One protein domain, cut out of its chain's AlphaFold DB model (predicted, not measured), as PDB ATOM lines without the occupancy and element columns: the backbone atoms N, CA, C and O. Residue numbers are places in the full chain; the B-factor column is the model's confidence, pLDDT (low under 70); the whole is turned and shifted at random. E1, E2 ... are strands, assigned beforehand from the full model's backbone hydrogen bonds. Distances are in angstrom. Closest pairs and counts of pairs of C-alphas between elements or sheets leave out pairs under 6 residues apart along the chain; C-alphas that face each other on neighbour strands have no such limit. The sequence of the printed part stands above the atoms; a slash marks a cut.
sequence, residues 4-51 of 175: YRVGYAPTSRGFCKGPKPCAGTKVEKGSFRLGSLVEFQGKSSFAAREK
ATOM      1  N   TYR A   4     -31.502 -36.513  46.053       90.94
ATOM      2  CA  TYR A   4     -31.181 -37.704  45.266       90.94
ATOM      3  C   TYR A   4     -32.262 -37.940  44.213       90.94
ATOM      4  O   TYR A   4     -33.449 -37.740  44.468       90.94
ATOM      5  N   ARG A   5     -31.858 -38.363  43.015       90.81
ATOM      6  CA  ARG A   5     -32.770 -38.802  41.958       90.81
ATOM      7  C   ARG A   5     -32.336 -40.160  41.445       90.81
ATOM      8  O   ARG A   5     -31.161 -40.387  41.149       90.81
ATOM      9  N   VAL A   6     -33.316 -41.034  41.305       92.06
ATOM     10  CA  VAL A   6     -33.161 -42.355  40.709       92.06
ATOM     11  C   VAL A   6     -33.841 -42.323  39.351       92.06
ATOM     12  O   VAL A   6     -34.947 -41.799  39.228       92.06
ATOM     13  N   GLY A   7     -33.179 -42.835  38.320       92.00
ATOM     14  CA  GLY A   7     -33.796 -42.929  37.006       92.00
ATOM     15  C   GLY A   7     -32.902 -43.587  35.972       92.00
ATOM     16  O   GLY A   7     -31.740 -43.904  36.220       92.00
ATOM     17  N   TYR A   8     -33.454 -43.757  34.780       94.06
ATOM     18  CA  TYR A   8     -32.712 -44.243  33.628       94.06
ATOM     19  C   TYR A   8     -31.996 -43.097  32.910       94.06
ATOM     20  O   TYR A   8     -32.393 -41.928  32.989       94.06
ATOM     21  N   ALA A   9     -30.894 -43.404  32.233       93.31
ATOM     22  CA  ALA A   9     -30.181 -42.434  31.420       93.31
ATOM     23  C   ALA A   9     -30.939 -42.173  30.102       93.31
ATOM     24  O   ALA A   9     -31.029 -43.073  29.272       93.31
ATOM     25  N   PRO A  10     -31.442 -40.950  29.844       93.31
ATOM     26  CA  PRO A  10     -32.085 -40.640  28.565       93.31
ATOM     27  C   PRO A  10     -31.054 -40.543  27.429       93.31
ATOM     28  O   PRO A  10     -31.372 -40.713  26.256       93.31
ATOM     29  N   THR A  11     -29.795 -40.247  27.766       93.06
ATOM     30  CA  THR A  11     -28.700 -40.047  26.813       93.06
ATOM     31  C   THR A  11     -27.413 -40.699  27.316       93.06
ATOM     32  O   THR A  11     -27.194 -40.803  28.520       93.06
ATOM     33  N   SER A  12     -26.532 -41.083  26.386       92.38
ATOM     34  CA  SER A  12     -25.241 -41.731  26.667       92.38
ATOM     35  C   SER A  12     -24.064 -40.754  26.767       92.38
ATOM     36  O   SER A  12     -22.917 -41.098  26.488       92.38
ATOM     37  N   ARG A  13     -24.344 -39.488  27.092       91.00
ATOM     38  CA  ARG A  13     -23.320 -38.431  27.203       91.00
ATOM     39  C   ARG A  13     -22.769 -38.287  28.624       91.00
ATOM     40  O   ARG A  13     -21.807 -37.558  28.831       91.00
ATOM     41  N   GLY A  14     -23.404 -38.935  29.602       90.19
ATOM     42  CA  GLY A  14     -22.990 -38.885  30.999       90.19
ATOM     43  C   GLY A  14     -21.824 -39.826  31.282       90.19
ATOM     44  O   GLY A  14     -21.793 -40.946  30.779       90.19
ATOM     45  N   PHE A  15     -20.904 -39.382  32.132       91.81
ATOM     46  CA  PHE A  15     -19.837 -40.212  32.689       91.81
ATOM     47  C   PHE A  15     -20.091 -40.438  34.181       91.81
ATOM     48  O   PHE A  15     -20.559 -39.515  34.861       91.81
ATOM     49  N   CYS A  16     -19.781 -41.626  34.705       92.69
ATOM     50  CA  CYS A  16     -19.903 -41.895  36.136       92.69
ATOM     51  C   CYS A  16     -18.886 -41.047  36.914       92.69
ATOM     52  O   CYS A  16     -17.682 -41.071  36.645       92.69
ATOM     53  N   LYS A  17     -19.383 -40.281  37.890       89.88
ATOM     54  CA  LYS A  17     -18.578 -39.452  38.808       89.88
ATOM     55  C   LYS A  17     -18.372 -40.124  40.171       89.88
ATOM     56  O   LYS A  17     -18.100 -39.450  41.159       89.88
ATOM     57  N   GLY A  18     -18.577 -41.438  40.246       88.56
ATOM     58  CA  GLY A  18     -18.330 -42.212  41.457       88.56
ATOM     59  C   GLY A  18     -16.849 -42.561  41.643       88.56
ATOM     60  O   GLY A  18     -16.027 -42.253  40.777       88.56
ATOM     61  N   PRO A  19     -16.503 -43.203  42.768       87.69
ATOM     62  CA  PRO A  19     -15.179 -43.784  42.963       87.69
ATOM     63  C   PRO A  19     -14.884 -44.870  41.908       87.69
ATOM     64  O   PRO A  19     -15.783 -45.378  41.229       87.69
ATOM     65  N   LYS A  20     -13.605 -45.240  41.753       82.88
ATOM     66  CA  LYS A  20     -13.215 -46.450  41.002       82.88
ATOM     67  C   LYS A  20     -13.980 -47.644  41.607       82.88
ATOM     68  O   LYS A  20     -14.085 -47.680  42.830       82.88
ATOM     69  N   PRO A  21     -14.565 -48.565  40.821       84.88
ATOM     70  CA  PRO A  21     -14.313 -48.895  39.410       84.88
ATOM     71  C   PRO A  21     -15.147 -48.119  38.376       84.88
ATOM     72  O   PRO A  21     -14.942 -48.308  37.181       84.88
ATOM     73  N   CYS A  22     -16.082 -47.257  38.791       83.50
ATOM     74  CA  CYS A  22     -16.953 -46.572  37.832       83.50
ATOM     75  C   CYS A  22     -16.368 -45.250  37.319       83.50
ATOM     76  O   CYS A  22     -16.827 -44.744  36.308       83.50
ATOM     77  N   ALA A  23     -15.401 -44.637  38.007       89.88
ATOM     78  CA  ALA A  23     -14.914 -43.299  37.659       89.88
ATOM     79  C   ALA A  23     -14.564 -43.167  36.160       89.88
ATOM     80  O   ALA A  23     -13.632 -43.800  35.673       89.88
ATOM     81  N   GLY A  24     -15.310 -42.328  35.435       89.81
ATOM     82  CA  GLY A  24     -15.097 -42.095  34.004       89.81
ATOM     83  C   GLY A  24     -15.736 -43.120  33.058       89.81
ATOM     84  O   GLY A  24     -15.619 -42.941  31.846       89.81
ATOM     85  N   THR A  25     -16.452 -44.136  33.553       92.00
ATOM     86  CA  THR A  25     -17.233 -45.031  32.684       92.00
ATOM     87  C   THR A  25     -18.351 -44.256  31.998       92.00
ATOM     88  O   THR A  25     -18.969 -43.356  32.577       92.00
ATOM     89  N   LYS A  26     -18.594 -44.579  30.728       92.56
ATOM     90  CA  LYS A  26     -19.665 -43.971  29.943       92.56
ATOM     91  C   LYS A  26     -20.985 -44.644  30.307       92.56
ATOM     92  O   LYS A  26     -21.117 -45.851  30.165       92.56
ATOM     93  N   VAL A  27     -21.957 -43.854  30.750       92.81
ATOM     94  CA  VAL A  27     -23.292 -44.345  31.108       92.81
ATOM     95  C   VAL A  27     -24.080 -44.551  29.817       92.81
ATOM     96  O   VAL A  27     -24.301 -43.593  29.076       92.81
ATOM     97  N   GLU A  28     -24.482 -45.783  29.519       93.44
ATOM     98  CA  GLU A  28     -25.271 -46.090  28.320       93.44
ATOM     99  C   GLU A  28     -26.704 -45.540  28.396       93.44
ATOM    100  O   GLU A  28     -27.233 -45.267  29.472       93.44
ATOM    101  N   LYS A  29     -27.357 -45.354  27.242       94.56
ATOM    102  CA  LYS A  29     -28.776 -44.962  27.211       94.56
ATOM    103  C   LYS A  29     -29.617 -46.097  27.785       94.56
ATOM    104  O   LYS A  29     -29.378 -47.253  27.470       94.56
ATOM    105  N   GLY A  30     -30.609 -45.764  28.600       94.12
ATOM    106  CA  GLY A  30     -31.466 -46.755  29.244       94.12
ATOM    107  C   GLY A  30     -30.796 -47.512  30.391       94.12
ATOM    108  O   GLY A  30     -31.449 -48.355  30.995       94.12
ATOM    109  N   SER A  31     -29.540 -47.207  30.752       91.69
ATOM    110  CA  SER A  31     -28.935 -47.790  31.949       91.69
ATOM    111  C   SER A  31     -29.439 -47.096  33.214       91.69
ATOM    112  O   SER A  31     -29.830 -45.921  33.217       91.69
ATOM    113  N   PHE A  32     -29.484 -47.858  34.304       91.19
ATOM    114  CA  PHE A  32     -29.948 -47.373  35.596       91.19
ATOM    115  C   PHE A  32     -28.855 -46.549  36.283       91.19
ATOM    116  O   PHE A  32     -27.739 -47.029  36.503       91.19
ATOM    117  N   ARG A  33     -29.189 -45.315  36.673       91.25
ATOM    118  CA  ARG A  33     -28.269 -44.399  37.354       91.25
ATOM    119  C   ARG A  33     -28.890 -43.792  38.610       91.25
ATOM    120  O   ARG A  33     -30.058 -43.407  38.645       91.25
ATOM    121  N   LEU A  34     -28.058 -43.650  39.629       91.12
ATOM    122  CA  LEU A  34     -28.321 -42.900  40.850       91.12
ATOM    123  C   LEU A  34     -27.582 -41.578  40.745       91.12
ATOM    124  O   LEU A  34     -26.366 -41.581  40.589       91.12
ATOM    125  N   GLY A  35     -28.272 -40.448  40.822       91.94
ATOM    126  CA  GLY A  35     -27.577 -39.168  40.853       91.94
ATOM    127  C   GLY A  35     -27.937 -38.312  42.045       91.94
ATOM    128  O   GLY A  35     -29.076 -38.291  42.506       91.94
ATOM    129  N   SER A  36     -26.935 -37.594  42.532       91.06
ATOM    130  CA  SER A  36     -27.097 -36.551  43.534       91.06
ATOM    131  C   SER A  36     -27.101 -35.197  42.837       91.06
ATOM    132  O   SER A  36     -26.197 -34.891  42.050       91.06
ATOM    133  N   LEU A  37     -28.109 -34.385  43.134       91.81
ATOM    134  CA  LEU A  37     -28.108 -32.970  42.810       91.81
ATOM    135  C   LEU A  37     -27.189 -32.273  43.815       91.81
ATOM    136  O   LEU A  37     -27.518 -32.184  45.000       91.81
ATOM    137  N   VAL A  38     -26.023 -31.834  43.348       90.12
ATOM    138  CA  VAL A  38     -25.066 -31.085  44.162       90.12
ATOM    139  C   VAL A  38     -25.107 -29.634  43.721       90.12
ATOM    140  O   VAL A  38     -24.940 -29.335  42.540       90.12
ATOM    141  N   GLU A  39     -25.362 -28.738  44.660       91.69
ATOM    142  CA  GLU A  39     -25.417 -27.307  44.403       91.69
ATOM    143  C   GLU A  39     -24.099 -26.669  44.838       91.69
ATOM    144  O   GLU A  39     -23.725 -26.731  46.008       91.69
ATOM    145  N   PHE A  40     -23.379 -26.077  43.890       90.50
ATOM    146  CA  PHE A  40     -22.145 -25.345  44.148       90.50
ATOM    147  C   PHE A  40     -22.351 -23.891  43.738       90.50
ATOM    148  O   PHE A  40     -22.594 -23.613  42.565       90.50
ATOM    149  N   GLN A  41     -22.256 -22.966  44.698       93.62
ATOM    150  CA  GLN A  41     -22.361 -21.517  44.453       93.62
ATOM    151  C   GLN A  41     -23.643 -21.120  43.686       93.62
ATOM    152  O   GLN A  41     -23.595 -20.345  42.731       93.62
ATOM    153  N   GLY A  42     -24.790 -21.709  44.045       92.88
ATOM    154  CA  GLY A  42     -26.079 -21.456  43.382       92.88
ATOM    155  C   GLY A  42     -26.243 -22.115  42.005       92.88
ATOM    156  O   GLY A  42     -27.235 -21.877  41.319       92.88
ATOM    157  N   LYS A  43     -25.287 -22.946  41.567       90.88
ATOM    158  CA  LYS A  43     -25.401 -23.763  40.351       90.88
ATOM    159  C   LYS A  43     -25.634 -25.219  40.739       90.88
ATOM    160  O   LYS A  43     -24.780 -25.848  41.363       90.88
ATOM    161  N   SER A  44     -26.762 -25.789  40.323       91.19
ATOM    162  CA  SER A  44     -27.046 -27.211  40.519       91.19
ATOM    163  C   SER A  44     -26.372 -28.058  39.437       91.19
ATOM    164  O   SER A  44     -26.649 -27.888  38.250       91.19
ATOM    165  N   SER A  45     -25.526 -29.002  39.837       87.88
ATOM    166  CA  SER A  45     -24.911 -30.002  38.963       87.88
ATOM    167  C   SER A  45     -25.410 -31.399  39.327       87.88
ATOM    168  O   SER A  45     -25.527 -31.748  40.502       87.88
ATOM    169  N   PHE A  46     -25.698 -32.222  38.321       87.12
ATOM    170  CA  PHE A  46     -26.137 -33.602  38.527       87.12
ATOM    171  C   PHE A  46     -24.953 -34.561  38.397       87.12
ATOM    172  O   PHE A  46     -24.441 -34.787  37.298       87.12
ATOM    173  N   ALA A  47     -24.517 -35.133  39.516       88.75
ATOM    174  CA  ALA A  47     -23.475 -36.153  39.520       88.75
ATOM    175  C   ALA A  47     -24.125 -37.534  39.400       88.75
ATOM    176  O   ALA A  47     -24.692 -38.038  40.366       88.75
ATOM    177  N   ALA A  48     -24.059 -38.138  38.211       86.00
ATOM    178  CA  ALA A  48     -24.560 -39.487  37.980       86.00
ATOM    179  C   ALA A  48     -23.557 -40.545  38.466       86.00
ATOM    180  O   ALA A  48     -22.351 -40.457  38.208       86.00
ATOM    181  N   ARG A  49     -24.081 -41.572  39.130       87.06
ATOM    182  CA  ARG A  49     -23.406 -42.815  39.481       87.06
ATOM    183  C   ARG A  49     -24.154 -43.953  38.807       87.06
ATOM    184  O   ARG A  49     -25.359 -44.111  38.988       87.06
ATOM    185  N   GLU A  50     -23.450 -44.717  37.994       84.44
ATOM    186  CA  GLU A  50     -23.968 -45.992  37.519       84.44
ATOM    187  C   GLU A  50     -24.065 -46.945  38.714       84.44
ATOM    188  O   GLU A  50     -23.251 -46.864  39.641       84.44
ATOM    189  N   LYS A  51     -25.073 -47.823  38.735       75.44
ATOM    190  CA  LYS A  51     -25.094 -48.903  39.724       75.44
ATOM    191  C   LYS A  51     -23.819 -49.705  39.506       75.44
ATOM    192  O   LYS A  51     -23.642 -50.257  38.424       75.44
TER     193      LYS A  51
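Overview. This is residues 4 to 51 of the 175 residues of an uncharacterized protein of Candolleomyces aberdarensis (UniProt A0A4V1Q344). A long, strongly twisted hairpin, E2 and E3, has the short strand E1 beside the first part of E2, and a long loop, residues 9 to 31, is gathered at the end where E2 begins and E3 ends. The turn at Gln 41 and Gly 42 makes the other end of the longest axis. The 48 printed residues hold no named helix and three named strands, E1, E2 and E3, in a wholly antiparallel sheet of that same order. The class is all strand, though under half of the residues, 22 of 48, are in named elements. The whole is compact, with a radius of gyration of the C-alphas of 10.5 A and spans of 29 by 23 by 17 A.

Arrangement. Begin at Tyr 4: E1, residues 4 to 8, is an edge strand and forms a hairpin with the inner strand E2, residues 32 to 40. They are antiparallel at 142 degrees; look for N 5 and O 35, 2.8 A apart and within hydrogen-bond range. Next comes E3, residues 43 to 50, the other edge strand, antiparallel to E2 at 154 degrees and in a hairpin with it. Here find N 49 and O 34 within hydrogen-bond range at 2.7 A. The three strands form a meander, each the antiparallel neighbour of the one before.

Along the chain. Find C-alpha 4 at (-31.181, -37.704, 45.266), where E1 begins. E2 starts at C-alpha 32, (-29.948, -47.373, 35.596), and runs 24.9 A. E3 runs 22.5 A to C-alpha 50 at (-23.968, -45.992, 37.519).

Size, cuts and confidence. The C-alphas of Gly 30 and Gln 41, 30.8 A apart, are the two farthest apart. The link from E1 to E2 is long, 23 residues; that from E2 to E3 is tight. The printed part has no cut, and no printed residue is under 70 in pLDDT.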